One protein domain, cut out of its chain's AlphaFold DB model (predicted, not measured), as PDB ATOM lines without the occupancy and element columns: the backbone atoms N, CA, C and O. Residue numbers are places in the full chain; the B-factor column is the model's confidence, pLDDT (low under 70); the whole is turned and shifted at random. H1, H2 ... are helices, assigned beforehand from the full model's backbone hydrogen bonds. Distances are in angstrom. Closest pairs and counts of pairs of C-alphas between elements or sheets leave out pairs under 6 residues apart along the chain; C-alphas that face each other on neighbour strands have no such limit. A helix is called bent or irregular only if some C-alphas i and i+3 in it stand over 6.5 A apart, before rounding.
ATOM      1  N   ARG A  85     246.056 243.545 209.054       31.73
ATOM      2  CA  ARG A  85     245.358 242.925 210.200       31.73
ATOM      3  C   ARG A  85     246.292 242.496 211.329       31.73
ATOM      4  O   ARG A  85     245.862 242.510 212.482       31.73
ATOM      5  N   ALA A  86     247.521 242.084 211.028       30.56
ATOM      6  CA  ALA A  86     248.539 241.799 212.039       30.56
ATOM      7  C   ALA A  86     249.080 243.099 212.664       30.56
ATOM      8  O   ALA A  86     249.229 243.185 213.881       30.56
ATOM      9  N   TRP A  87     249.280 244.138 211.847       33.88
ATOM     10  CA  TRP A  87     249.747 245.462 212.266       33.88
ATOM     11  C   TRP A  87     248.712 246.227 213.118       33.88
ATOM     12  O   TRP A  87     249.059 246.743 214.180       33.88
ATOM     13  N   PHE A  88     247.429 246.208 212.729       33.28
ATOM     14  CA  PHE A  88     246.286 246.730 213.499       33.28
ATOM     15  C   PHE A  88     246.194 246.069 214.882       33.28
ATOM     16  O   PHE A  88     246.027 246.748 215.894       33.28
ATOM     17  N   ARG A  89     246.360 244.739 214.940       36.62
ATOM     18  CA  ARG A  89     246.332 243.982 216.197       36.62
ATOM     19  C   ARG A  89     247.533 244.317 217.084       36.62
ATOM     20  O   ARG A  89     247.358 244.619 218.256       36.62
ATOM     21  N   LEU A  90     248.748 244.335 216.539       39.91
ATOM     22  CA  LEU A  90     249.964 244.603 217.316       39.91
ATOM     23  C   LEU A  90     250.016 246.027 217.891       39.91
ATOM     24  O   LEU A  90     250.463 246.191 219.026       39.91
ATOM     25  N   ASN A  91     249.541 247.040 217.159       43.41
ATOM     26  CA  ASN A  91     249.580 248.431 217.622       43.41
ATOM     27  C   ASN A  91     248.566 248.738 218.728       43.41
ATOM     28  O   ASN A  91     248.920 249.440 219.678       43.41
ATOM     29  N   MET A  92     247.348 248.184 218.653       45.88
ATOM     30  CA  MET A  92     246.360 248.327 219.726       45.88
ATOM     31  C   MET A  92     246.908 247.768 221.042       45.88
ATOM     32  O   MET A  92     246.942 248.461 222.058       45.88
ATOM     33  N   TYR A  93     247.405 246.530 220.991       42.47
ATOM     34  CA  TYR A  93     247.888 245.823 222.163       42.47
ATOM     35  C   TYR A  93     249.194 246.422 222.676       42.47
ATOM     36  O   TYR A  93     249.262 246.850 223.824       42.47
ATOM     37  N   PHE A  94     250.238 246.505 221.855       45.66
ATOM     38  CA  PHE A  94     251.590 246.726 222.370       45.66
ATOM     39  C   PHE A  94     252.038 248.177 222.335       45.66
ATOM     40  O   PHE A  94     252.773 248.558 223.242       45.66
ATOM     41  N   ALA A 223     258.341 224.839 218.242       77.00
ATOM     42  CA  ALA A 223     258.909 225.513 219.406       77.00
ATOM     43  C   ALA A 223     257.776 225.949 220.343       77.00
ATOM     44  O   ALA A 223     256.814 226.557 219.873       77.00
ATOM     45  N   VAL A 224     257.879 225.666 221.643       85.00
ATOM     46  CA  VAL A 224     256.897 226.044 222.675       85.00
ATOM     47  C   VAL A 224     257.444 227.228 223.475       85.00
ATOM     48  O   VAL A 224     258.643 227.305 223.739       85.00
ATOM     49  N   LEU A 225     256.592 228.204 223.802       86.75
ATOM     50  CA  LEU A 225     256.982 229.341 224.634       86.75
ATOM     51  C   LEU A 225     257.185 228.885 226.085       86.75
ATOM     52  O   LEU A 225     256.362 228.123 226.592       86.75
ATOM     53  N   PRO A 226     258.215 229.394 226.782       89.19
ATOM     54  CA  PRO A 226     258.341 229.206 228.221       89.19
ATOM     55  C   PRO A 226     257.121 229.754 228.969       89.19
ATOM     56  O   PRO A 226     256.619 230.835 228.640       89.19
ATOM     57  N   ASP A 227     256.682 229.039 230.005       88.00
ATOM     58  CA  ASP A 227     255.625 229.516 230.895       88.00
ATOM     59  C   ASP A 227     256.126 230.704 231.737       88.00
ATOM     60  O   ASP A 227     257.270 230.746 232.195       88.00
ATOM     61  N   VAL A 228     255.255 231.695 231.934       90.12
ATOM     62  CA  VAL A 228     255.528 232.904 232.724       90.12
ATOM     63  C   VAL A 228     254.421 233.055 233.765       90.12
ATOM     64  O   VAL A 228     253.250 232.872 233.420       90.12
ATOM     65  N   PRO A 229     254.745 233.407 235.026       91.31
ATOM     66  CA  PRO A 229     253.724 233.644 236.035       91.31
ATOM     67  C   PRO A 229     252.792 234.793 235.630       91.31
ATOM     68  O   PRO A 229     253.201 235.772 234.992       91.31
ATOM     69  N   SER A 230     251.527 234.679 236.034       92.19
ATOM     70  CA  SER A 230     250.532 235.739 235.872       92.19
ATOM     71  C   SER A 230     250.977 237.037 236.557       92.19
ATOM     72  O   SER A 230     251.835 237.050 237.440       92.19
ATOM     73  N   CYS A 231     250.406 238.164 236.129       90.38
ATOM     74  CA  CYS A 231     250.702 239.468 236.709       90.38
ATOM     75  C   CYS A 231     250.431 239.478 238.228       90.38
ATOM     76  O   CYS A 231     249.334 239.089 238.628       90.38
ATOM     77  N   PRO A 232     251.359 239.974 239.067       89.56
ATOM     78  CA  PRO A 232     251.161 240.007 240.517       89.56
ATOM     79  C   PRO A 232     250.084 241.006 240.965       89.56
ATOM     80  O   PRO A 232     249.543 240.853 242.050       89.56
ATOM     81  N   TYR A 233     249.764 242.015 240.145       88.88
ATOM     82  CA  TYR A 233     248.813 243.075 240.506       88.88
ATOM     83  C   TYR A 233     247.380 242.787 240.052       88.88
ATOM     84  O   TYR A 233     246.436 243.037 240.785       88.88
ATOM     85  N   CYS A 234     247.205 242.313 238.813       86.69
ATOM     86  CA  CYS A 234     245.878 242.148 238.205       86.69
ATOM     87  C   CYS A 234     245.573 240.708 237.774       86.69
ATOM     88  O   CYS A 234     244.587 240.486 237.070       86.69
ATOM     89  N   HIS A 235     246.454 239.759 238.112       90.06
ATOM     90  CA  HIS A 235     246.350 238.326 237.804       90.06
ATOM     91  C   HIS A 235     246.161 237.977 236.319       90.06
ATOM     92  O   HIS A 235     245.837 236.844 235.977       90.06
ATOM     93  N   ALA A 236     246.415 238.926 235.413       90.31
ATOM     94  CA  ALA A 236     246.394 238.679 233.979       90.31
ATOM     95  C   ALA A 236     247.459 237.652 233.588       90.31
ATOM     96  O   ALA A 236     248.629 237.791 233.958       90.31
ATOM     97  N   LYS A 237     247.068 236.656 232.792       91.12
ATOM     98  CA  LYS A 237     247.997 235.689 232.208       91.12
ATOM     99  C   LYS A 237     248.987 236.407 231.300       91.12
ATOM    100  O   LYS A 237     248.588 237.281 230.527       91.12
ATOM    101  N   ARG A 238     250.262 236.026 231.366       90.19
ATOM    102  CA  ARG A 238     251.355 236.621 230.585       90.19
ATOM    103  C   ARG A 238     252.011 235.577 229.693       90.19
ATOM    104  O   ARG A 238     252.109 234.414 230.071       90.19
ATOM    105  N   PHE A 239     252.482 236.009 228.530       88.31
ATOM    106  CA  PHE A 239     253.327 235.205 227.651       88.31
ATOM    107  C   PHE A 239     254.792 235.637 227.758       88.31
ATOM    108  O   PHE A 239     255.111 236.766 228.146       88.31
ATOM    109  N   HIS A 240     255.699 234.731 227.398       87.00
ATOM    110  CA  HIS A 240     257.125 235.031 227.304       87.00
ATOM    111  C   HIS A 240     257.382 236.242 226.387       87.00
ATOM    112  O   HIS A 240     256.724 236.394 225.360       87.00
ATOM    113  N   GLN A 241     258.331 237.109 226.764       82.19
ATOM    114  CA  GLN A 241     258.653 238.381 226.085       82.19
ATOM    115  C   GLN A 241     257.553 239.467 226.119       82.19
ATOM    116  O   GLN A 241     257.709 240.511 225.480       82.19
ATOM    117  N   GLU A 242     256.456 239.294 226.869       82.44
ATOM    118  CA  GLU A 242     255.499 240.387 227.085       82.44
ATOM    119  C   GLU A 242     255.987 241.384 228.153       82.44
ATOM    120  O   GLU A 242     256.397 240.971 229.251       82.44
ATOM    121  N   PRO A 243     255.893 242.705 227.888       82.38
ATOM    122  CA  PRO A 243     256.350 243.708 228.836       82.38
ATOM    123  C   PRO A 243     255.534 243.646 230.140       82.38
ATOM    124  O   PRO A 243     254.321 243.430 230.103       82.38
ATOM    125  N   PRO A 244     256.163 243.853 231.311       78.75
ATOM    126  CA  PRO A 244     255.493 243.710 232.606       78.75
ATOM    127  C   PRO A 244     254.349 244.711 232.813       78.75
ATOM    128  O   PRO A 244     253.349 244.381 233.445       78.75
ATOM    129  N   SER A 245     254.447 245.902 232.218       80.00
ATOM    130  CA  SER A 245     253.434 246.960 232.298       80.00
ATOM    131  C   SER A 245     252.259 246.785 231.325       80.00
ATOM    132  O   SER A 245     251.325 247.580 231.348       80.00
ATOM    133  N   PHE A 246     252.263 245.748 230.483       81.94
ATOM    134  CA  PHE A 246     251.289 245.571 229.400       81.94
ATOM    135  C   PHE A 246     249.826 245.484 229.860       81.94
ATOM    136  O   PHE A 246     248.934 245.988 229.183       81.94
ATOM    137  N   CYS A 247     249.576 244.828 230.995       84.50
ATOM    138  CA  CYS A 247     248.227 244.476 231.444       84.50
ATOM    139  C   CYS A 247     247.568 245.538 232.339       84.50
ATOM    140  O   CYS A 247     246.384 245.807 232.185       84.50
ATOM    141  N   CYS A 248     248.309 246.131 233.276       84.25
ATOM    142  CA  CYS A 248     247.776 247.088 234.256       84.25
ATOM    143  C   CYS A 248     248.708 248.277 234.512       84.25
ATOM    144  O   CYS A 248     248.621 248.897 235.568       84.25
ATOM    145  N   ALA A 249     249.638 248.557 233.591       84.81
ATOM    146  CA  ALA A 249     250.676 249.573 233.773       84.81
ATOM    147  C   ALA A 249     251.396 249.430 235.130       84.81
ATOM    148  O   ALA A 249     251.517 250.382 235.885       84.81
ATOM    149  N   SER A 250     251.830 248.206 235.459       86.06
ATOM    150  CA  SER A 250     252.509 247.891 236.729       86.06
ATOM    151  C   SER A 250     251.664 248.172 237.986       86.06
ATOM    152  O   SER A 250     252.185 248.569 239.024       86.06
ATOM    153  N   GLY A 251     250.350 247.953 237.898       84.12
ATOM    154  CA  GLY A 251     249.413 248.105 239.013       84.12
ATOM    155  C   GLY A 251     248.785 249.495 239.131       84.12
ATOM    156  O   GLY A 251     247.974 249.700 240.021       84.12
ATOM    157  N   GLU A 252     249.110 250.432 238.236       85.25
ATOM    158  CA  GLU A 252     248.478 251.761 238.197       85.25
ATOM    159  C   GLU A 252     247.021 251.719 237.707       85.25
ATOM    160  O   GLU A 252     246.248 252.640 237.967       85.25
ATOM    161  N   VAL A 253     246.643 250.685 236.949       85.19
ATOM    162  CA  VAL A 253     245.301 250.542 236.373       85.19
ATOM    163  C   VAL A 253     244.581 249.374 237.030       85.19
ATOM    164  O   VAL A 253     244.955 248.217 236.828       85.19
ATOM    165  N   GLN A 254     243.503 249.680 237.744       83.81
ATOM    166  CA  GLN A 254     242.550 248.711 238.273       83.81
ATOM    167  C   GLN A 254     241.146 249.187 237.914       83.81
ATOM    168  O   GLN A 254     240.754 250.300 238.251       83.81
ATOM    169  N   LEU A 255     240.411 248.357 237.177       81.38
ATOM    170  CA  LEU A 255     239.045 248.658 236.754       81.38
ATOM    171  C   LEU A 255     238.064 247.768 237.504       81.38
ATOM    172  O   LEU A 255     238.394 246.620 237.818       81.38
ATOM    173  N   LEU A 256     236.850 248.278 237.709       75.69
ATOM    174  CA  LEU A 256     235.747 247.482 238.232       75.69
ATOM    175  C   LEU A 256     235.466 246.291 237.292       75.69
ATOM    176  O   LEU A 256     235.453 246.459 236.058       75.69
ATOM    177  N   PRO A 257     235.302 245.078 237.851       69.19
ATOM    178  CA  PRO A 257     234.890 243.923 237.076       69.19
ATOM    179  C   PRO A 257     233.472 244.147 236.545       69.19
ATOM    180  O   PRO A 257     232.608 244.661 237.247       69.19
ATOM    181  N   THR A 258     233.271 243.767 235.288       76.00
ATOM    182  CA  THR A 258     231.964 243.749 234.625       76.00
ATOM    183  C   THR A 258     231.397 242.348 234.784       76.00
ATOM    184  O   THR A 258     232.108 241.384 234.484       76.00
ATOM    185  N   GLU A 259     230.152 242.218 235.235       80.19
ATOM    186  CA  GLU A 259     229.490 240.915 235.346       80.19
ATOM    187  C   GLU A 259     228.457 240.745 234.235       80.19
ATOM    188  O   GLU A 259     227.567 241.576 234.055       80.19
ATOM    189  N   MET A 260     228.573 239.653 233.475       84.62
ATOM    190  CA  MET A 260     227.588 239.325 232.452       84.62
ATOM    191  C   MET A 260     226.409 238.557 233.072       84.62
ATOM    192  O   MET A 260     226.651 237.616 233.834       84.62
ATOM    193  N   PRO A 261     225.148 238.895 232.731       87.62
ATOM    194  CA  PRO A 261     223.985 238.134 233.177       87.62
ATOM    195  C   PRO A 261     224.121 236.643 232.863       87.62
ATOM    196  O   PRO A 261     224.616 236.261 231.795       87.62
ATOM    197  N   ARG A 262     223.681 235.793 233.796       87.56
ATOM    198  CA  ARG A 262     223.919 234.345 233.746       87.56
ATOM    199  C   ARG A 262     223.308 233.716 232.498       87.56
ATOM    200  O   ARG A 262     223.952 232.900 231.854       87.56
ATOM    201  N   GLU A 263     222.099 234.120 232.138       87.31
ATOM    202  CA  GLU A 263     221.352 233.630 230.980       87.31
ATOM    203  C   GLU A 263     222.118 233.915 229.684       87.31
ATOM    204  O   GLU A 263     222.287 233.039 228.838       87.31
ATOM    205  N   LEU A 264     222.673 235.125 229.564       87.94
ATOM    206  CA  LEU A 264     223.485 235.517 228.417       87.94
ATOM    207  C   LEU A 264     224.824 234.766 228.390       87.94
ATOM    208  O   LEU A 264     225.284 234.358 227.325       87.94
ATOM    209  N   MET A 265     225.438 234.541 229.553       88.62
ATOM    210  CA  MET A 265     226.647 233.724 229.686       88.62
ATOM    211  C   MET A 265     226.438 232.292 229.200       88.62
ATOM    212  O   MET A 265     227.286 231.781 228.466       88.62
ATOM    213  N   LEU A 266     225.308 231.670 229.538       89.44
ATOM    214  CA  LEU A 266     224.984 230.323 229.073       89.44
ATOM    215  C   LEU A 266     224.908 230.256 227.542       89.44
ATOM    216  O   LEU A 266     225.518 229.370 226.952       89.44
ATOM    217  N   LEU A 267     224.320 231.251 226.872       89.44
ATOM    218  CA  LEU A 267     224.274 231.295 225.401       89.44
ATOM    219  C   LEU A 267     225.667 231.338 224.732       89.44
ATOM    220  O   LEU A 267     225.835 230.899 223.588       89.44
ATOM    221  N   TYR A 268     226.693 231.844 225.420       88.00
ATOM    222  CA  TYR A 268     228.070 231.840 224.913       88.00
ATOM    223  C   TYR A 268     228.844 230.556 225.239       88.00
ATOM    224  O   TYR A 268     229.737 230.189 224.474       88.00
ATOM    225  N   ILE A 269     228.514 229.865 226.334       86.81
ATOM    226  CA  ILE A 269     229.275 228.701 226.821       86.81
ATOM    227  C   ILE A 269     228.634 227.375 226.410       86.81
ATOM    228  O   ILE A 269     229.354 226.445 226.054       86.81
ATOM    229  N   GLU A 270     227.309 227.271 226.468       88.25
ATOM    230  CA  GLU A 270     226.592 226.012 226.278       88.25
ATOM    231  C   GLU A 270     226.726 225.463 224.855       88.25
ATOM    232  O   GLU A 270     226.845 226.198 223.866       88.25
ATOM    233  N   ASP A 271     226.653 224.139 224.753       87.12
ATOM    234  CA  ASP A 271     226.673 223.400 223.490       87.12
ATOM    235  C   ASP A 271     225.261 222.986 223.043       87.12
ATOM    236  O   ASP A 271     225.037 221.891 222.540       87.12
ATOM    237  N   SER A 272     224.274 223.854 223.279       90.94
ATOM    238  CA  SER A 272     222.922 223.681 222.746       90.94
ATOM    239  C   SER A 272     222.826 224.229 221.317       90.94
ATOM    240  O   SER A 272     223.546 225.161 220.941       90.94
ATOM    241  N   ASP A 273     221.901 223.690 220.517       88.62
ATOM    242  CA  ASP A 273     221.629 224.194 219.161       88.62
ATOM    243  C   ASP A 273     221.217 225.677 219.177       88.62
ATOM    244  O   ASP A 273     221.597 226.451 218.295       88.62
ATOM    245  N   GLU A 274     220.488 226.090 220.218       87.19
ATOM    246  CA  GLU A 274     220.107 227.481 220.454       87.19
ATOM    247  C   GLU A 274     221.333 228.366 220.699       87.19
ATOM    248  O   GLU A 274     221.511 229.380 220.021       87.19
ATOM    249  N   ALA A 275     222.229 227.960 221.603       87.81
ATOM    250  CA  ALA A 275     223.455 228.689 221.903       87.81
ATOM    251  C   ALA A 275     224.396 228.745 220.681       87.81
ATOM    252  O   ALA A 275     225.010 229.778 220.390       87.81
ATOM    253  N   ALA A 276     224.469 227.671 219.890       86.94
ATOM    254  CA  ALA A 276     225.233 227.634 218.647       86.94
ATOM    255  C   ALA A 276     224.673 228.605 217.588       86.94
ATOM    256  O   ALA A 276     225.440 229.348 216.956       86.94
ATOM    257  N   GLU A 277     223.350 228.647 217.409       85.19
ATOM    258  CA  GLU A 277     222.686 229.597 216.514       85.19
ATOM    259  C   GLU A 277     222.822 231.038 217.024       85.19
ATOM    260  O   GLU A 277     223.099 231.938 216.228       85.19
ATOM    261  N   PHE A 278     222.737 231.262 218.339       87.56
ATOM    262  CA  PHE A 278     222.996 232.555 218.965       87.56
ATOM    263  C   PHE A 278     224.417 233.046 218.674       87.56
ATOM    264  O   PHE A 278     224.591 234.117 218.090       87.56
ATOM    265  N   ARG A 279     225.451 232.242 218.962       87.25
ATOM    266  CA  ARG A 279     226.855 232.583 218.657       87.25
ATOM    267  C   ARG A 279     227.079 232.824 217.168       87.25
ATOM    268  O   ARG A 279     227.884 233.680 216.777       87.25
ATOM    269  N   ARG A 280     226.364 232.095 216.306       81.88
ATOM    270  CA  ARG A 280     226.360 232.361 214.866       81.88
ATOM    271  C   ARG A 280     225.753 233.740 214.614       81.88
ATOM    272  O   ARG A 280     226.415 234.582 214.024       81.88
ATOM    273  N   CYS A 281     224.560 234.043 215.080       79.12
ATOM    274  CA  CYS A 281     223.871 235.291 214.754       79.12
ATOM    275  C   CYS A 281     224.178 236.465 215.705       79.12
ATOM    276  O   CYS A 281     223.556 237.514 215.577       79.12
ATOM    277  N   VAL A 282     225.182 236.352 216.585       83.56
ATOM    278  CA  VAL A 282     225.488 237.317 217.663       83.56
ATOM    279  C   VAL A 282     225.596 238.776 217.202       83.56
ATOM    280  O   VAL A 282     225.102 239.675 217.871       83.56
ATOM    281  N   ARG A 283     226.186 239.038 216.026       80.06
ATOM    282  CA  ARG A 283     226.267 240.403 215.472       80.06
ATOM    283  C   ARG A 283     224.890 240.948 215.102       80.06
ATOM    284  O   ARG A 283     224.623 242.120 215.330       80.06
ATOM    285  N   SER A 284     224.028 240.102 214.538       72.62
ATOM    286  CA  SER A 284     222.652 240.469 214.205       72.62
ATOM    287  C   SER A 284     221.855 240.761 215.471       72.62
ATOM    288  O   SER A 284     221.198 241.790 215.520       72.62
ATOM    289  N   TYR A 285     221.983 239.920 216.505       79.06
ATOM    290  CA  TYR A 285     221.353 240.166 217.803       79.06
ATOM    291  C   TYR A 285     221.842 241.475 218.429       79.06
ATOM    292  O   TYR A 285     221.025 242.318 218.775       79.06
ATOM    293  N   ASN A 286     223.159 241.711 218.483       83.25
ATOM    294  CA  ASN A 286     223.691 242.974 218.998       83.25
ATOM    295  C   ASN A 286     223.140 244.177 218.227       83.25
ATOM    296  O   ASN A 286     222.734 245.155 218.836       83.25
ATOM    297  N   ASN A 287     223.093 244.093 216.896       71.38
ATOM    298  CA  ASN A 287     222.561 245.165 216.059       71.38
ATOM    299  C   ASN A 287     221.052 245.381 216.244       71.38
ATOM    300  O   ASN A 287     220.589 246.482 215.994       71.38
ATOM    301  N   MET A 288     220.283 244.367 216.654       65.31
ATOM    302  CA  MET A 288     218.863 244.548 216.979       65.31
ATOM    303  C   MET A 288     218.686 245.380 218.248       65.31
ATOM    304  O   MET A 288     217.812 246.235 218.286       65.31
ATOM    305  N   PHE A 289     219.526 245.155 219.259       71.00
ATOM    306  CA  PHE A 289     219.450 245.884 220.525       71.00
ATOM    307  C   PHE A 289     220.211 247.214 220.508       71.00
ATOM    308  O   PHE A 289     219.947 248.071 221.350       71.00
ATOM    309  N   ALA A 290     221.166 247.384 219.591       68.12
ATOM    310  CA  ALA A 290     221.987 248.583 219.497       68.12
ATOM    311  C   ALA A 290     221.129 249.818 219.219       68.12
ATOM    312  O   ALA A 290     220.225 249.809 218.388       68.12
ATOM    313  N   PHE A 291     221.459 250.917 219.883       64.44
ATOM    314  CA  PHE A 291     220.762 252.192 219.723       64.44
ATOM    315  C   PHE A 291     221.247 252.966 218.492       64.44
ATOM    316  O   PHE A 291     220.531 253.798 217.934       64.44
ATOM    317  N   SER A 491     244.503 256.369 230.261       82.56
ATOM    318  CA  SER A 491     244.280 256.629 228.842       82.56
ATOM    319  C   SER A 491     243.326 255.606 228.218       82.56
ATOM    320  O   SER A 491     243.230 254.464 228.663       82.56
ATOM    321  N   CYS A 492     242.670 255.996 227.121       81.56
ATOM    322  CA  CYS A 492     241.787 255.118 226.342       81.56
ATOM    323  C   CYS A 492     242.468 253.791 225.979       81.56
ATOM    324  O   CYS A 492     241.908 252.716 226.171       81.56
ATOM    325  N   ARG A 493     243.733 253.858 225.552       82.44
ATOM    326  CA  ARG A 493     244.520 252.663 225.252       82.44
ATOM    327  C   ARG A 493     244.757 251.796 226.492       82.44
ATOM    328  O   ARG A 493     244.547 250.595 226.411       82.44
ATOM    329  N   GLU A 494     245.178 252.375 227.617       84.00
ATOM    330  CA  GLU A 494     245.425 251.616 228.857       84.00
ATOM    331  C   GLU A 494     244.162 250.901 229.361       84.00
ATOM    332  O   GLU A 494     244.248 249.750 229.783       84.00
ATOM    333  N   TYR A 495     242.992 251.536 229.246       85.75
ATOM    334  CA  TYR A 495     241.710 250.936 229.620       85.75
ATOM    335  C   TYR A 495     241.401 249.668 228.813       85.75
ATOM    336  O   TYR A 495     241.163 248.604 229.390       85.75
ATOM    337  N   TYR A 496     241.448 249.744 227.480       85.19
ATOM    338  CA  TYR A 496     241.151 248.576 226.643       85.19
ATOM    339  C   TYR A 496     242.273 247.535 226.679       85.19
ATOM    340  O   TYR A 496     241.988 246.339 226.640       85.19
ATOM    341  N   CYS A 497     243.536 247.951 226.842       84.31
ATOM    342  CA  CYS A 497     244.638 247.031 227.130       84.31
ATOM    343  C   CYS A 497     244.380 246.234 228.411       84.31
ATOM    344  O   CYS A 497     244.692 245.050 228.419       84.31
ATOM    345  N   TYR A 498     243.799 246.837 229.456       86.00
ATOM    346  CA  TYR A 498     243.429 246.136 230.687       86.00
ATOM    347  C   TYR A 498     242.237 245.194 230.492       86.00
ATOM    348  O   TYR A 498     242.281 244.058 230.975       86.00
ATOM    349  N   LYS A 499     241.172 245.643 229.808       84.75
ATOM    350  CA  LYS A 499     239.953 244.840 229.584       84.75
ATOM    351  C   LYS A 499     240.214 243.627 228.679       84.75
ATOM    352  O   LYS A 499     239.653 242.571 228.924       84.75
ATOM    353  N   LEU A 500     241.112 243.728 227.697       87.38
ATOM    354  CA  LEU A 500     241.413 242.642 226.749       87.38
ATOM    355  C   LEU A 500     242.490 241.648 227.249       87.38
ATOM    356  O   LEU A 500     243.180 241.020 226.442       87.38
ATOM    357  N   GLN A 501     242.668 241.507 228.568       88.00
ATOM    358  CA  GLN A 501     243.588 240.523 229.158       88.00
ATOM    359  C   GLN A 501     242.849 239.293 229.664       88.00
ATOM    360  O   GLN A 501     241.816 239.400 230.313       88.00
ATOM    361  N   ILE A 502     243.461 238.130 229.451       89.31
ATOM    362  CA  ILE A 502     242.975 236.844 229.956       89.31
ATOM    363  C   ILE A 502     243.218 236.787 231.469       89.31
ATOM    364  O   ILE A 502     244.367 236.906 231.904       89.31
ATOM    365  N   ARG A 503     242.155 236.594 232.252       89.81
ATOM    366  CA  ARG A 503     242.193 236.364 233.705       89.81
ATOM    367  C   ARG A 503     241.267 235.202 234.040       89.81
ATOM    368  O   ARG A 503     240.175 235.132 233.491       89.81
ATOM    369  N   ASP A 504     241.675 234.350 234.971       83.12
ATOM    370  CA  ASP A 504     240.881 233.169 235.342       83.12
ATOM    371  C   ASP A 504     239.611 233.539 236.132       83.12
ATOM    372  O   ASP A 504     238.622 232.816 236.101       83.12
ATOM    373  N   ALA A 505     239.615 234.697 236.804       78.12
ATOM    374  CA  ALA A 505     238.479 235.221 237.566       78.12
ATOM    375  C   ALA A 505     237.549 236.152 236.752       78.12
ATOM    376  O   ALA A 505     236.679 236.801 237.333       78.12
ATOM    377  N   ASP A 506     237.749 236.287 235.436       79.62
ATOM    378  CA  ASP A 506     236.967 237.217 234.614       79.62
ATOM    379  C   ASP A 506     235.546 236.698 234.350       79.62
ATOM    380  O   ASP A 506     235.350 235.691 233.673       79.62
ATOM    381  N   ARG A 507     234.546 237.424 234.860       75.50
ATOM    382  CA  ARG A 507     233.113 237.139 234.672       75.50
ATOM    383  C   ARG A 507     232.470 237.950 233.545       75.50
ATOM    384  O   ARG A 507     231.287 237.773 233.264       75.50
ATOM    385  N   SER A 508     233.230 238.826 232.888       75.19
ATOM    386  CA  SER A 508     232.707 239.671 231.809       75.19
ATOM    387  C   SER A 508     232.483 238.904 230.509       75.19
ATOM    388  O   SER A 508     231.778 239.387 229.627       75.19
ATOM    389  N   MET A 509     233.109 237.725 230.363       85.00
ATOM    390  CA  MET A 509     233.074 236.882 229.158       85.00
ATOM    391  C   MET A 509     233.468 237.607 227.862       85.00
ATOM    392  O   MET A 509     233.298 237.063 226.770       85.00
ATOM    393  N   LEU A 510     234.063 238.801 227.966       87.88
ATOM    394  CA  LEU A 510     234.354 239.693 226.846       87.88
ATOM    395  C   LEU A 510     235.187 238.999 225.765       87.88
ATOM    396  O   LEU A 510     234.964 239.204 224.576       87.88
ATOM    397  N   LEU A 511     236.136 238.154 226.164       88.88
ATOM    398  CA  LEU A 511     237.019 237.446 225.236       88.88
ATOM    399  C   LEU A 511     236.340 236.267 224.516       88.88
ATOM    400  O   LEU A 511     236.886 235.764 223.540       88.88
ATOM    401  N   HIS A 512     235.147 235.855 224.948       88.38
ATOM    402  CA  HIS A 512     234.451 234.648 224.488       88.38
ATOM    403  C   HIS A 512     233.155 234.948 223.710       88.38
ATOM    404  O   HIS A 512     232.448 234.040 223.280       88.38
ATOM    405  N   ILE A 513     232.859 236.220 223.420       87.12
ATOM    406  CA  ILE A 513     231.670 236.639 222.645       87.12
ATOM    407  C   ILE A 513     231.784 236.384 221.123       87.12
ATOM    408  O   ILE A 513     231.003 236.883 220.303       87.12
ATOM    409  N   GLY A 514     232.792 235.621 220.699       85.56
ATOM    410  CA  GLY A 514     232.918 235.139 219.331       85.56
ATOM    411  C   GLY A 514     233.143 236.246 218.292       85.56
ATOM    412  O   GLY A 514     234.032 237.090 218.390       85.56
ATOM    413  N   ARG A 515     232.314 236.248 217.243       82.62
ATOM    414  CA  ARG A 515     232.422 237.210 216.134       82.62
ATOM    415  C   ARG A 515     232.150 238.652 216.560       82.62
ATOM    416  O   ARG A 515     232.584 239.566 215.851       82.62
ATOM    417  N   LEU A 516     231.437 238.866 217.664       83.81
ATOM    418  CA  LEU A 516     231.182 240.204 218.189       83.81
ATOM    419  C   LEU A 516     232.477 240.848 218.711       83.81
ATOM    420  O   LEU A 516     232.706 242.024 218.442       83.81
ATOM    421  N   LEU A 517     233.386 240.059 219.301       84.31
ATOM    422  CA  LEU A 517     234.684 240.534 219.799       84.31
ATOM    423  C   LEU A 517     235.528 241.146 218.682       84.31
ATOM    424  O   LEU A 517     236.133 242.196 218.860       84.31
ATOM    425  N   GLN A 518     235.543 240.519 217.504       79.81
ATOM    426  CA  GLN A 518     236.261 241.058 216.347       79.81
ATOM    427  C   GLN A 518     235.751 242.452 215.962       79.81
ATOM    428  O   GLN A 518     236.548 243.329 215.640       79.81
ATOM    429  N   GLN A 519     234.429 242.647 215.983       78.25
ATOM    430  CA  GLN A 519     233.817 243.932 215.656       78.25
ATOM    431  C   GLN A 519     234.134 244.965 216.741       78.25
ATOM    432  O   GLN A 519     234.553 246.068 216.412       78.25
ATOM    433  N   TYR A 520     233.997 244.578 218.010       82.44
ATOM    434  CA  TYR A 520     234.312 245.415 219.166       82.44
ATOM    435  C   TYR A 520     235.769 245.894 219.161       82.44
ATOM    436  O   TYR A 520     236.032 247.086 219.266       82.44
ATOM    437  N   VAL A 521     236.728 244.991 218.944       79.50
ATOM    438  CA  VAL A 521     238.162 245.322 218.883       79.50
ATOM    439  C   VAL A 521     238.476 246.317 217.760       79.50
ATOM    440  O   VAL A 521     239.286 247.224 217.950       79.50
ATOM    441  N   VAL A 522     237.844 246.169 216.592       75.69
ATOM    442  CA  VAL A 522     238.028 247.110 215.473       75.69
ATOM    443  C   VAL A 522     237.458 248.483 215.817       75.69
ATOM    444  O   VAL A 522     238.116 249.486 215.544       75.69
ATOM    445  N   ASP A 523     236.277 248.539 216.430       74.81
ATOM    446  CA  ASP A 523     235.652 249.802 216.826       74.81
ATOM    447  C   ASP A 523     236.472 250.529 217.901       74.81
ATOM    448  O   ASP A 523     236.859 251.686 217.734       74.81
ATOM    449  N   VAL A 524     236.900 249.804 218.937       77.50
ATOM    450  CA  VAL A 524     237.824 250.297 219.969       77.50
ATOM    451  C   VAL A 524     239.105 250.870 219.357       77.50
ATOM    452  O   VAL A 524     239.559 251.950 219.747       77.50
ATOM    453  N   TYR A 525     239.692 250.192 218.371       76.44
ATOM    454  CA  TYR A 525     240.871 250.709 217.683       76.44
ATOM    455  C   TYR A 525     240.569 252.007 216.922       76.44
ATOM    456  O   TYR A 525     241.332 252.971 217.008       76.44
ATOM    457  N   VAL A 526     239.445 252.068 216.203       71.56
ATOM    458  CA  VAL A 526     239.021 253.278 215.484       71.56
ATOM    459  C   VAL A 526     238.758 254.434 216.452       71.56
ATOM    460  O   VAL A 526     239.126 255.572 216.141       71.56
ATOM    461  N   LYS A 527     238.204 254.156 217.637       75.69
ATOM    462  CA  LYS A 527     238.043 255.114 218.738       75.69
ATOM    463  C   LYS A 527     239.401 255.645 219.207       75.69
ATOM    464  O   LYS A 527     239.594 256.862 219.252       75.69
ATOM    465  N   ILE A 528     240.374 254.768 219.475       75.75
ATOM    466  CA  ILE A 528     241.742 255.153 219.874       75.75
ATOM    467  C   ILE A 528     242.409 256.022 218.798       75.75
ATOM    468  O   ILE A 528     242.940 257.091 219.110       75.75
ATOM    469  N   GLU A 529     242.363 255.606 217.532       72.06
ATOM    470  CA  GLU A 529     242.968 256.357 216.428       72.06
ATOM    471  C   GLU A 529     242.291 257.707 216.197       72.06
ATOM    472  O   GLU A 529     242.970 258.704 215.951       72.06
ATOM    473  N   SER A 530     240.967 257.784 216.339       71.00
ATOM    474  CA  SER A 530     240.237 259.052 216.223       71.00
ATOM    475  C   SER A 530     240.650 260.028 217.330       71.00
ATOM    476  O   SER A 530     240.955 261.183 217.037       71.00
ATOM    477  N   ILE A 531     240.812 259.549 218.571       72.56
ATOM    478  CA  ILE A 531     241.330 260.356 219.689       72.56
ATOM    479  C   ILE A 531     242.778 260.816 219.428       72.56
ATOM    480  O   ILE A 531     243.130 261.961 219.733       72.56
ATOM    481  N   ARG A 532     243.634 259.956 218.855       73.31
ATOM    482  CA  ARG A 532     245.014 260.323 218.473       73.31
ATOM    483  C   ARG A 532     245.033 261.384 217.375       73.31
ATOM    484  O   ARG A 532     245.822 262.327 217.458       73.31
ATOM    485  N   LEU A 533     244.169 261.262 216.370       70.69
ATOM    486  CA  LEU A 533     244.029 262.255 215.307       70.69
ATOM    487  C   LEU A 533     243.546 263.592 215.869       70.69
ATOM    488  O   LEU A 533     244.183 264.611 215.610       70.69
ATOM    489  N   ASP A 534     242.499 263.600 216.693       69.75
ATOM    490  CA  ASP A 534     241.964 264.818 217.311       69.75
ATOM    491  C   ASP A 534     243.016 265.551 218.155       69.75
ATOM    492  O   ASP A 534     243.121 266.780 218.114       69.75
ATOM    493  N   PHE A 535     243.891 264.807 218.835       71.62
ATOM    494  CA  PHE A 535     245.035 265.382 219.540       71.62
ATOM    495  C   PHE A 535     246.006 266.121 218.609       71.62
ATOM    496  O   PHE A 535     246.502 267.192 218.967       71.62
ATOM    497  N   HIS A 536     246.277 265.590 217.413       66.75
ATOM    498  CA  HIS A 536     247.111 266.258 216.412       66.75
ATOM    499  C   HIS A 536     246.382 267.390 215.682       66.75
ATOM    500  O   HIS A 536     247.038 268.337 215.253       66.75
ATOM    501  N   ARG A 537     245.048 267.338 215.580       64.44
ATOM    502  CA  ARG A 537     244.209 268.400 214.999       64.44
ATOM    503  C   ARG A 537     244.147 269.662 215.862       64.44
ATOM    504  O   ARG A 537     243.851 270.736 215.342       64.44
ATOM    505  N   GLY A 538     244.447 269.558 217.160       64.31
ATOM    506  CA  GLY A 538     244.417 270.680 218.099       64.31
ATOM    507  C   GLY A 538     245.208 271.909 217.622       64.31
ATOM    508  O   GLY A 538     246.370 271.806 217.215       64.31
ATOM    509  N   ARG A 539     244.578 273.092 217.720       53.16
ATOM    510  CA  ARG A 539     245.080 274.380 217.196       53.16
ATOM    511  C   ARG A 539     246.515 274.697 217.641       53.16
ATOM    512  O   ARG A 539     247.315 275.135 216.823       53.16
ATOM    513  N   SER A 540     246.871 274.409 218.894       56.31
ATOM    514  CA  SER A 540     248.210 274.671 219.444       56.31
ATOM    515  C   SER A 540     249.318 273.824 218.808       56.31
ATOM    516  O   SER A 540     250.421 274.312 218.576       56.31
ATOM    517  N   LYS A 541     249.040 272.558 218.475       60.25
ATOM    518  CA  LYS A 541     250.020 271.670 217.832       60.25
ATOM    519  C   LYS A 541     250.145 271.930 216.343       60.25
ATOM    520  O   LYS A 541     251.255 271.916 215.819       60.25
ATOM    521  N   GLN A 542     249.020 272.204 215.683       62.75
ATOM    522  CA  GLN A 542     249.020 272.621 214.284       62.75
ATOM    523  C   GLN A 542     249.756 273.952 214.100       62.75
ATOM    524  O   GLN A 542     250.464 274.094 213.113       62.75
ATOM    525  N   ALA A 543     249.667 274.897 215.045       58.53
ATOM    526  CA  ALA A 543     250.463 276.129 215.010       58.53
ATOM    527  C   ALA A 543     251.973 275.840 215.066       58.53
ATOM    528  O   ALA A 543     252.719 276.346 214.237       58.53
ATOM    529  N   ARG A 544     252.412 274.945 215.964       58.94
ATOM    530  CA  ARG A 544     253.829 274.561 216.080       58.94
ATOM    531  C   ARG A 544     254.362 273.877 214.815       58.94
ATOM    532  O   ARG A 544     255.438 274.230 214.350       58.94
ATOM    533  N   LEU A 545     253.582 272.961 214.232       54.62
ATOM    534  CA  LEU A 545     253.909 272.288 212.965       54.62
ATOM    535  C   LEU A 545     253.858 273.235 211.758       54.62
ATOM    536  O   LEU A 545     254.576 273.019 210.789       54.62
ATOM    537  N   ARG A 546     253.027 274.283 211.803       53.00
ATOM    538  CA  ARG A 546     252.974 275.311 210.756       53.00
ATOM    539  C   ARG A 546     254.269 276.117 210.684       53.00
ATOM    540  O   ARG A 546     254.698 276.384 209.576       53.00
ATOM    541  N   THR A 547     254.937 276.410 211.801       48.66
ATOM    542  CA  THR A 547     256.264 277.074 211.827       48.66
ATOM    543  C   THR A 547     257.322 276.352 210.988       48.66
ATOM    544  O   THR A 547     258.017 276.994 210.212       48.66
ATOM    545  N   GLU A 548     257.384 275.020 211.055       47.88
ATOM    546  CA  GLU A 548     258.313 274.198 210.253       47.88
ATOM    547  C   GLU A 548     257.958 274.177 208.753       47.88
ATOM    548  O   GLU A 548     258.801 273.900 207.907       47.88
ATOM    549  N   ILE A 549     256.693 274.449 208.416       49.19
ATOM    550  CA  ILE A 549     256.162 274.414 207.047       49.19
ATOM    551  C   ILE A 549     256.164 275.817 206.422       49.19
ATOM    552  O   ILE A 549     256.274 275.919 205.204       49.19
ATOM    553  N   TYR A 550     256.099 276.887 207.224       48.66
ATOM    554  CA  TYR A 550     256.201 278.269 206.747       48.66
ATOM    555  C   TYR A 550     257.494 278.493 205.959       48.66
ATOM    556  O   TYR A 550     257.431 279.148 204.929       48.66
ATOM    557  N   GLN A 551     258.606 277.852 206.335       46.12
ATOM    558  CA  GLN A 551     259.843 277.898 205.550       46.12
ATOM    559  C   GLN A 551     259.639 277.382 204.111       46.12
ATOM    560  O   GLN A 551     260.012 278.059 203.165       46.12
ATOM    561  N   GLY A 552     258.960 276.242 203.928       43.09
ATOM    562  CA  GLY A 552     258.694 275.680 202.593       43.09
ATOM    563  C   GLY A 552     257.529 276.334 201.834       43.09
ATOM    564  O   GLY A 552     257.447 276.228 200.612       43.09
ATOM    565  N   ILE A 553     256.609 277.007 202.538       45.72
ATOM    566  CA  ILE A 553     255.527 277.803 201.931       45.72
ATOM    567  C   ILE A 553     256.070 279.138 201.406       45.72
ATOM    568  O   ILE A 553     255.661 279.559 200.327       45.72
ATOM    569  N   VAL A 554     256.998 279.781 202.123       45.94
ATOM    570  CA  VAL A 554     257.682 281.012 201.678       45.94
ATOM    571  C   VAL A 554     258.404 280.780 200.342       45.94
ATOM    572  O   VAL A 554     258.261 281.586 199.420       45.94
ATOM    573  N   ASP A 555     259.041 279.622 200.168       43.75
ATOM    574  CA  ASP A 555     259.680 279.223 198.904       43.75
ATOM    575  C   ASP A 555     258.668 279.017 197.750       43.75
ATOM    576  O   ASP A 555     258.969 279.260 196.583       43.75
ATOM    577  N   SER A 556     257.433 278.611 198.067       37.81
ATOM    578  CA  SER A 556     256.364 278.356 197.085       37.81
ATOM    579  C   SER A 556     255.593 279.618 196.681       37.81
ATOM    580  O   SER A 556     255.216 279.762 195.522       37.81
ATOM    581  N   ILE A 557     255.393 280.566 197.605       44.41
ATOM    582  CA  ILE A 557     254.791 281.882 197.309       44.41
ATOM    583  C   ILE A 557     255.700 282.689 196.377       44.41
ATOM    584  O   ILE A 557     255.215 283.371 195.478       44.41
ATOM    585  N   SER A 558     257.016 282.515 196.518       47.38
ATOM    586  CA  SER A 558     258.020 283.050 195.591       47.38
ATOM    587  C   SER A 558     257.844 282.550 194.142       47.38
ATOM    588  O   SER A 558     258.426 283.129 193.230       47.38
ATOM    589  N   MET A 607     257.085 235.331 208.597       75.50
ATOM    590  CA  MET A 607     256.565 234.508 209.688       75.50
ATOM    591  C   MET A 607     255.045 234.606 209.691       75.50
ATOM    592  O   MET A 607     254.489 235.704 209.753       75.50
ATOM    593  N   THR A 608     254.373 233.461 209.646       74.12
ATOM    594  CA  THR A 608     252.911 233.358 209.675       74.12
ATOM    595  C   THR A 608     252.448 232.747 210.995       74.12
ATOM    596  O   THR A 608     253.181 232.021 211.668       74.12
ATOM    597  N   CYS A 609     251.230 233.086 211.422       77.06
ATOM    598  CA  CYS A 609     250.668 232.542 212.653       77.06
ATOM    599  C   CYS A 609     250.078 231.152 212.404       77.06
ATOM    600  O   CYS A 609     249.220 230.992 211.537       77.06
ATOM    601  N   ASN A 610     250.455 230.166 213.219       80.81
ATOM    602  CA  ASN A 610     249.866 228.831 213.155       80.81
ATOM    603  C   ASN A 610     248.702 228.706 214.153       80.81
ATOM    604  O   ASN A 610     248.877 228.914 215.352       80.81
ATOM    605  N   LYS A 611     247.514 228.314 213.670       80.12
ATOM    606  CA  LYS A 611     246.327 228.070 214.512       80.12
ATOM    607  C   LYS A 611     246.520 226.899 215.489       80.12
ATOM    608  O   LYS A 611     245.816 226.819 216.490       80.12
ATOM    609  N   ASN A 612     247.450 225.989 215.193       83.50
ATOM    610  CA  ASN A 612     247.688 224.764 215.953       83.50
ATOM    611  C   ASN A 612     248.695 224.899 217.097       83.50
ATOM    612  O   ASN A 612     248.978 223.894 217.747       83.50
ATOM    613  N   TRP A 613     249.221 226.098 217.357       86.38
ATOM    614  CA  TRP A 613     250.147 226.308 218.464       86.38
ATOM    615  C   TRP A 613     249.524 225.917 219.819       86.38
ATOM    616  O   TRP A 613     248.367 226.271 220.087       86.38
ATOM    617  N   PRO A 614     250.264 225.189 220.679       88.56
ATOM    618  CA  PRO A 614     249.740 224.683 221.947       88.56
ATOM    619  C   PRO A 614     249.307 225.810 222.892       88.56
ATOM    620  O   PRO A 614     248.329 225.653 223.619       88.56
ATOM    621  N   GLU A 615     249.957 226.975 222.833       89.00
ATOM    622  CA  GLU A 615     249.612 228.152 223.637       89.00
ATOM    623  C   GLU A 615     248.230 228.711 223.285       89.00
ATOM    624  O   GLU A 615     247.535 229.230 224.158       89.00
ATOM    625  N   ILE A 616     247.822 228.579 222.018       87.12
ATOM    626  CA  ILE A 616     246.490 228.970 221.556       87.12
ATOM    627  C   ILE A 616     245.474 227.913 221.997       87.12
ATOM    628  O   ILE A 616     244.487 228.246 222.646       87.12
ATOM    629  N   LYS A 617     245.731 226.631 221.702       90.00
ATOM    630  CA  LYS A 617     244.804 225.528 222.015       90.00
ATOM    631  C   LYS A 617     244.516 225.383 223.512       90.00
ATOM    632  O   LYS A 617     243.369 225.166 223.875       90.00
ATOM    633  N   LYS A 618     245.521 225.565 224.375       89.75
ATOM    634  CA  LYS A 618     245.387 225.472 225.844       89.75
ATOM    635  C   LYS A 618     244.451 226.532 226.442       89.75
ATOM    636  O   LYS A 618     243.984 226.361 227.561       89.75
ATOM    637  N   LEU A 619     244.227 227.645 225.742       87.75
ATOM    638  CA  LEU A 619     243.480 228.814 226.226       87.75
ATOM    639  C   LEU A 619     242.131 229.026 225.529       87.75
ATOM    640  O   LEU A 619     241.453 230.025 225.789       87.75
ATOM    641  N   LEU A 620     241.762 228.122 224.626       88.31
ATOM    642  CA  LEU A 620     240.467 228.135 223.961       88.31
ATOM    643  C   LEU A 620     239.462 227.311 224.760       88.31
ATOM    644  O   LEU A 620     239.780 226.220 225.232       88.31
ATOM    645  N   LEU A 621     238.239 227.827 224.868       85.62
ATOM    646  CA  LEU A 621     237.104 227.028 225.315       85.62
ATOM    647  C   LEU A 621     236.720 226.005 224.229       85.62
ATOM    648  O   LEU A 621     236.983 226.253 223.049       85.62
ATOM    649  N   PRO A 622     236.049 224.891 224.580       83.31
ATOM    650  CA  PRO A 622     235.607 223.894 223.599       83.31
ATOM    651  C   PRO A 622     234.719 224.475 222.488       83.31
ATOM    652  O   PRO A 622     234.783 224.038 221.342       83.31
ATOM    653  N   THR A 623     233.922 225.494 222.814       82.62
ATOM    654  CA  THR A 623     233.013 226.179 221.884       82.62
ATOM    655  C   THR A 623     233.683 227.303 221.085       82.62
ATOM    656  O   THR A 623     233.122 227.783 220.092       82.62
ATOM    657  N   ASP A 624     234.888 227.728 221.479       84.38
ATOM    658  CA  ASP A 624     235.591 228.849 220.867       84.38
ATOM    659  C   ASP A 624     236.306 228.450 219.577       84.38
ATOM    660  O   ASP A 624     237.014 227.449 219.475       84.38
ATOM    661  N   LYS A 625     236.219 229.333 218.581       84.06
ATOM    662  CA  LYS A 625     237.029 229.229 217.364       84.06
ATOM    663  C   LYS A 625     238.268 230.099 217.497       84.06
ATOM    664  O   LYS A 625     238.159 231.264 217.868       84.06
ATOM    665  N   VAL A 626     239.420 229.582 217.061       78.94
ATOM    666  CA  VAL A 626     240.701 230.318 217.017       78.94
ATOM    667  C   VAL A 626     240.528 231.696 216.364       78.94
ATOM    668  O   VAL A 626     240.982 232.710 216.880       78.94
ATOM    669  N   GLU A 627     239.792 231.754 215.253       79.06
ATOM    670  CA  GLU A 627     239.537 232.976 214.477       79.06
ATOM    671  C   GLU A 627     238.799 234.064 215.266       79.06
ATOM    672  O   GLU A 627     238.952 235.253 214.982       79.06
ATOM    673  N   ASN A 628     238.014 233.672 216.268       79.00
ATOM    674  CA  ASN A 628     237.269 234.587 217.122       79.00
ATOM    675  C   ASN A 628     238.107 235.150 218.277       79.00
ATOM    676  O   ASN A 628     237.615 236.030 218.972       79.00
ATOM    677  N   ARG A 629     239.364 234.713 218.445       78.56
ATOM    678  CA  ARG A 629     240.286 235.152 219.506       78.56
ATOM    679  C   ARG A 629     241.459 235.977 218.959       78.56
ATOM    680  O   ARG A 629     242.613 235.535 218.982       78.56
ATOM    681  N   PRO A 630     241.197 237.183 218.412       78.75
ATOM    682  CA  PRO A 630     242.241 238.037 217.855       78.75
ATOM    683  C   PRO A 630     243.238 238.532 218.913       78.75
ATOM    684  O   PRO A 630     244.378 238.813 218.551       78.75
ATOM    685  N   ASP A 631     242.819 238.631 220.176       78.56
ATOM    686  CA  ASP A 631     243.652 238.932 221.344       78.56
ATOM    687  C   ASP A 631     244.753 237.879 221.525       78.56
ATOM    688  O   ASP A 631     245.943 238.199 221.524       78.56
ATOM    689  N   LEU A 632     244.357 236.607 221.587       84.06
ATOM    690  CA  LEU A 632     245.239 235.477 221.841       84.06
ATOM    691  C   LEU A 632     246.214 235.264 220.681       84.06
ATOM    692  O   LEU A 632     247.421 235.165 220.896       84.06
ATOM    693  N   ILE A 633     245.698 235.278 219.446       83.19
ATOM    694  CA  ILE A 633     246.508 235.155 218.225       83.19
ATOM    695  C   ILE A 633     247.601 236.227 218.195       83.19
ATOM    696  O   ILE A 633     248.766 235.915 217.959       83.19
ATOM    697  N   ALA A 634     247.245 237.492 218.433       81.31
ATOM    698  CA  ALA A 634     248.188 238.602 218.333       81.31
ATOM    699  C   ALA A 634     249.293 238.529 219.393       81.31
ATOM    700  O   ALA A 634     250.459 238.793 219.089       81.31
ATOM    701  N   ARG A 635     248.934 238.155 220.627       82.81
ATOM    702  CA  ARG A 635     249.872 238.030 221.749       82.81
ATOM    703  C   ARG A 635     250.857 236.883 221.545       82.81
ATOM    704  O   ARG A 635     252.065 237.106 221.616       82.81
ATOM    705  N   VAL A 636     250.363 235.693 221.191       84.50
ATOM    706  CA  VAL A 636     251.218 234.522 220.924       84.50
ATOM    707  C   VAL A 636     252.106 234.768 219.705       84.50
ATOM    708  O   VAL A 636     253.311 234.533 219.772       84.50
ATOM    709  N   PHE A 637     251.556 235.321 218.617       84.81
ATOM    710  CA  PHE A 637     252.344 235.675 217.434       84.81
ATOM    711  C   PHE A 637     253.477 236.649 217.771       84.81
ATOM    712  O   PHE A 637     254.606 236.448 217.329       84.81
ATOM    713  N   ARG A 638     253.217 237.681 218.587       82.00
ATOM    714  CA  ARG A 638     254.268 238.619 219.005       82.00
ATOM    715  C   ARG A 638     255.342 237.941 219.846       82.00
ATOM    716  O   ARG A 638     256.519 238.202 219.617       82.00
ATOM    717  N   ALA A 639     254.951 237.101 220.799       84.75
ATOM    718  CA  ALA A 639     255.892 236.376 221.646       84.75
ATOM    719  C   ALA A 639     256.814 235.474 220.807       84.75
ATOM    720  O   ALA A 639     258.035 235.538 220.952       84.75
ATOM    721  N   LYS A 640     256.253 234.729 219.844       83.50
ATOM    722  CA  LYS A 640     257.020 233.924 218.875       83.50
ATOM    723  C   LYS A 640     257.914 234.778 217.979       83.50
ATOM    724  O   LYS A 640     259.059 234.413 217.740       83.50
ATOM    725  N   LEU A 641     257.431 235.939 217.530       83.31
ATOM    726  CA  LEU A 641     258.223 236.863 216.716       83.31
ATOM    727  C   LEU A 641     259.445 237.379 217.483       83.31
ATOM    728  O   LEU A 641     260.524 237.502 216.909       83.31
ATOM    729  N   GLN A 642     259.283 237.702 218.767       82.75
ATOM    730  CA  GLN A 642     260.396 238.152 219.603       82.75
ATOM    731  C   GLN A 642     261.376 237.020 219.899       82.75
ATOM    732  O   GLN A 642     262.581 237.241 219.829       82.75
ATOM    733  N   GLN A 643     260.880 235.804 220.142       83.25
ATOM    734  CA  GLN A 643     261.728 234.621 220.260       83.25
ATOM    735  C   GLN A 643     262.565 234.418 218.991       83.25
ATOM    736  O   GLN A 643     263.782 234.317 219.082       83.25
ATOM    737  N   LEU A 644     261.943 234.469 217.809       82.00
ATOM    738  CA  LEU A 644     262.646 234.364 216.530       82.00
ATOM    739  C   LEU A 644     263.703 235.465 216.369       82.00
ATOM    740  O   LEU A 644     264.837 235.181 216.001       82.00
ATOM    741  N   LYS A 645     263.374 236.722 216.692       80.31
ATOM    742  CA  LYS A 645     264.348 237.828 216.666       80.31
ATOM    743  C   LYS A 645     265.540 237.567 217.586       80.31
ATOM    744  O   LYS A 645     266.674 237.817 217.186       80.31
ATOM    745  N   ASP A 646     265.291 237.071 218.792       82.62
ATOM    746  CA  ASP A 646     266.338 236.731 219.751       82.62
ATOM    747  C   ASP A 646     267.217 235.581 219.247       82.62
ATOM    748  O   ASP A 646     268.435 235.631 219.394       82.62
ATOM    749  N   GLU A 647     266.644 234.576 218.591       78.25
ATOM    750  CA  GLU A 647     267.414 233.482 217.995       78.25
ATOM    751  C   GLU A 647     268.282 233.951 216.828       78.25
ATOM    752  O   GLU A 647     269.464 233.616 216.762       78.25
ATOM    753  N   LEU A 648     267.742 234.801 215.957       78.75
ATOM    754  CA  LEU A 648     268.490 235.339 214.825       78.75
ATOM    755  C   LEU A 648     269.616 236.285 215.265       78.75
ATOM    756  O   LEU A 648     270.716 236.210 214.724       78.75
ATOM    757  N   LEU A 649     269.355 237.169 216.234       76.62
ATOM    758  CA  LEU A 649     270.278 238.245 216.614       76.62
ATOM    759  C   LEU A 649     271.216 237.892 217.771       76.62
ATOM    760  O   LEU A 649     272.317 238.429 217.827       76.62
ATOM    761  N   LYS A 650     270.788 237.054 218.725       75.38
ATOM    762  CA  LYS A 650     271.581 236.721 219.926       75.38
ATOM    763  C   LYS A 650     272.253 235.356 219.821       75.38
ATOM    764  O   LYS A 650     273.342 235.191 220.359       75.38
ATOM    765  N   LYS A 651     271.628 234.381 219.144       67.88
ATOM    766  CA  LYS A 651     272.221 233.045 218.940       67.88
ATOM    767  C   LYS A 651     273.072 232.950 217.663       67.88
ATOM    768  O   LYS A 651     273.588 231.875 217.381       67.88
ATOM    769  N   ASN A 652     273.251 234.058 216.929       59.16
ATOM    770  CA  ASN A 652     274.107 234.176 215.737       59.16
ATOM    771  C   ASN A 652     273.894 233.055 214.701       59.16
ATOM    772  O   ASN A 652     274.856 232.561 214.118       59.16
ATOM    773  N   ILE A 653     272.637 232.645 214.472       60.09
ATOM    774  CA  ILE A 653     272.302 231.625 213.460       60.09
ATOM    775  C   ILE A 653     272.707 232.119 212.063       60.09
ATOM    776  O   ILE A 653     273.268 231.367 211.272       60.09
ATOM    777  N   PHE A 654     272.505 233.412 211.797       56.25
ATOM    778  CA  PHE A 654     273.219 234.104 210.735       56.25
ATOM    779  C   PHE A 654     274.488 234.694 211.339       56.25
ATOM    780  O   PHE A 654     274.426 235.571 212.205       56.25
ATOM    781  N   ILE A 655     275.641 234.195 210.904       40.56
ATOM    782  CA  ILE A 655     276.929 234.804 211.220       40.56
ATOM    783  C   ILE A 655     276.888 236.202 210.604       40.56
ATOM    784  O   ILE A 655     277.032 236.358 209.396       40.56
ATOM    785  N   ILE A 656     276.682 237.230 211.425       43.38
ATOM    786  CA  ILE A 656     277.094 238.577 211.048       43.38
ATOM    787  C   ILE A 656     278.616 238.483 211.001       43.38
ATOM    788  O   ILE A 656     279.277 238.508 212.041       43.38
ATOM    789  N   THR A 657     279.184 238.281 209.813       35.00
ATOM    790  CA  THR A 657     280.610 238.491 209.618       35.00
ATOM    791  C   THR A 657     280.839 239.958 209.935       35.00
ATOM    792  O   THR A 657     280.461 240.850 209.180       35.00
ATOM    793  N   HIS A 658     281.379 240.222 211.123       35.69
ATOM    794  CA  HIS A 658     281.962 241.509 211.440       35.69
ATOM    795  C   HIS A 658     283.162 241.702 210.505       35.69
ATOM    796  O   HIS A 658     284.306 241.527 210.910       35.69
ATOM    797  N   GLU A 659     282.918 242.098 209.259       35.06
ATOM    798  CA  GLU A 659     283.823 243.045 208.628       35.06
ATOM    799  C   GLU A 659     283.672 244.334 209.434       35.06
ATOM    800  O   GLU A 659     282.715 245.089 209.292       35.06
ATOM    801  N   THR A 660     284.540 244.442 210.444       31.72
ATOM    802  CA  THR A 660     284.952 245.657 211.150       31.72
ATOM    803  C   THR A 660     284.029 246.852 210.931       31.72
ATOM    804  O   THR A 660     284.247 247.663 210.038       31.72
TER     805      THR A 660
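Overview. This is residues 85 to 94, 223 to 291, 491 to 558 and 607 to 660 of the 666 residues of the protein "uncharacterized protein LOC113689514" of Coffea arabica (UniProt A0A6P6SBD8). Two long helices, H5 and H8, spread from near their first residues as a wide V, with H1 in the gap between them and H4 beside H5. H2 and H3 make a corner at the first end of H5, H6 sticks out beyond its last end with residues 539 to 544 and 546 to 557, and little H7 sits by the first turns of H8. The printed part has 201 residues with eight named helices, H1 to H8 in order, and no named strand; the class is all helix. The whole is loose, with a radius of gyration of the C-alphas of 21.8 A and spans of 73 by 55 by 31 A.

Arrangement. H1, residues 85 to 94, touches H8, residues 630 to 650, through 630 to 638 alone; C-alphas Arg 89 and Ala 634 are closest, 6.1 A apart, and the lines are about perpendicular at 84 degrees. H2, residues 262 to 269, touches H3, residues 273 to 289, with closest C-alphas Leu 267 and Ala 275 at 4.4 A, opposite ways at a steep tilt of 63 degrees; H3 takes part with residues 274 to 279 alone. H3 is irregular, with C-alphas 280 and 283 8.1 A apart, and has a kink of 72 degrees near residue 283. Residues 279 to 283 of H3 touch residues 515 to 516 of H5, residues 515 to 537; the closest C-alphas, Arg 283 and Leu 516, are 5.6 A apart. H4, residues 492 to 499, forms a helical hairpin with H5, opposite ways at a shallow tilt of 23 degrees; they only just touch, with 3 pairs of C-alphas within 8 A, Cys 492 and Ile 528 closest at 6.5 A. H6, residues 539 to 557, is close to H5 but not clearly touching, with closest C-alphas His 536 and Gln 542 at 7.0 A. H7, residues 614 to 617, touches H8, with closest C-alphas Ile 616 and Leu 632 at 6.6 A. Every O i to N i+4 pair is within hydrogen-bond range in H1, H2, H4 and H8; the counts are 11 of 13 in H3, 18 of 19 in H5 and 11 of 15 in H6, and H7 is too short for such a pair.

Along the chain. H1 begins at C-alpha 85 (245.358, 242.925, 210.200). H3 measures 21.8 A from first to last C-alpha, H5 33.4 A, H6 23.4 A and H8 29.4 A. H8 ends at C-alpha 650 (271.581, 236.721, 219.926).

Size, cuts and confidence. The C-alphas farthest apart, Ser 272 and Ser 558, are 74.1 A apart. Residues 95 to 222, 292 to 490 and 559 to 606 are cut out, with C-alpha gaps of 22.6, 25.6 and 50.6 A. H4 to H5 and H7 to H8 are long links. Mean pLDDT of the printed part is 75.1; residues 85 to 94, 536 to 558 and 651 to 660 are among those under 70.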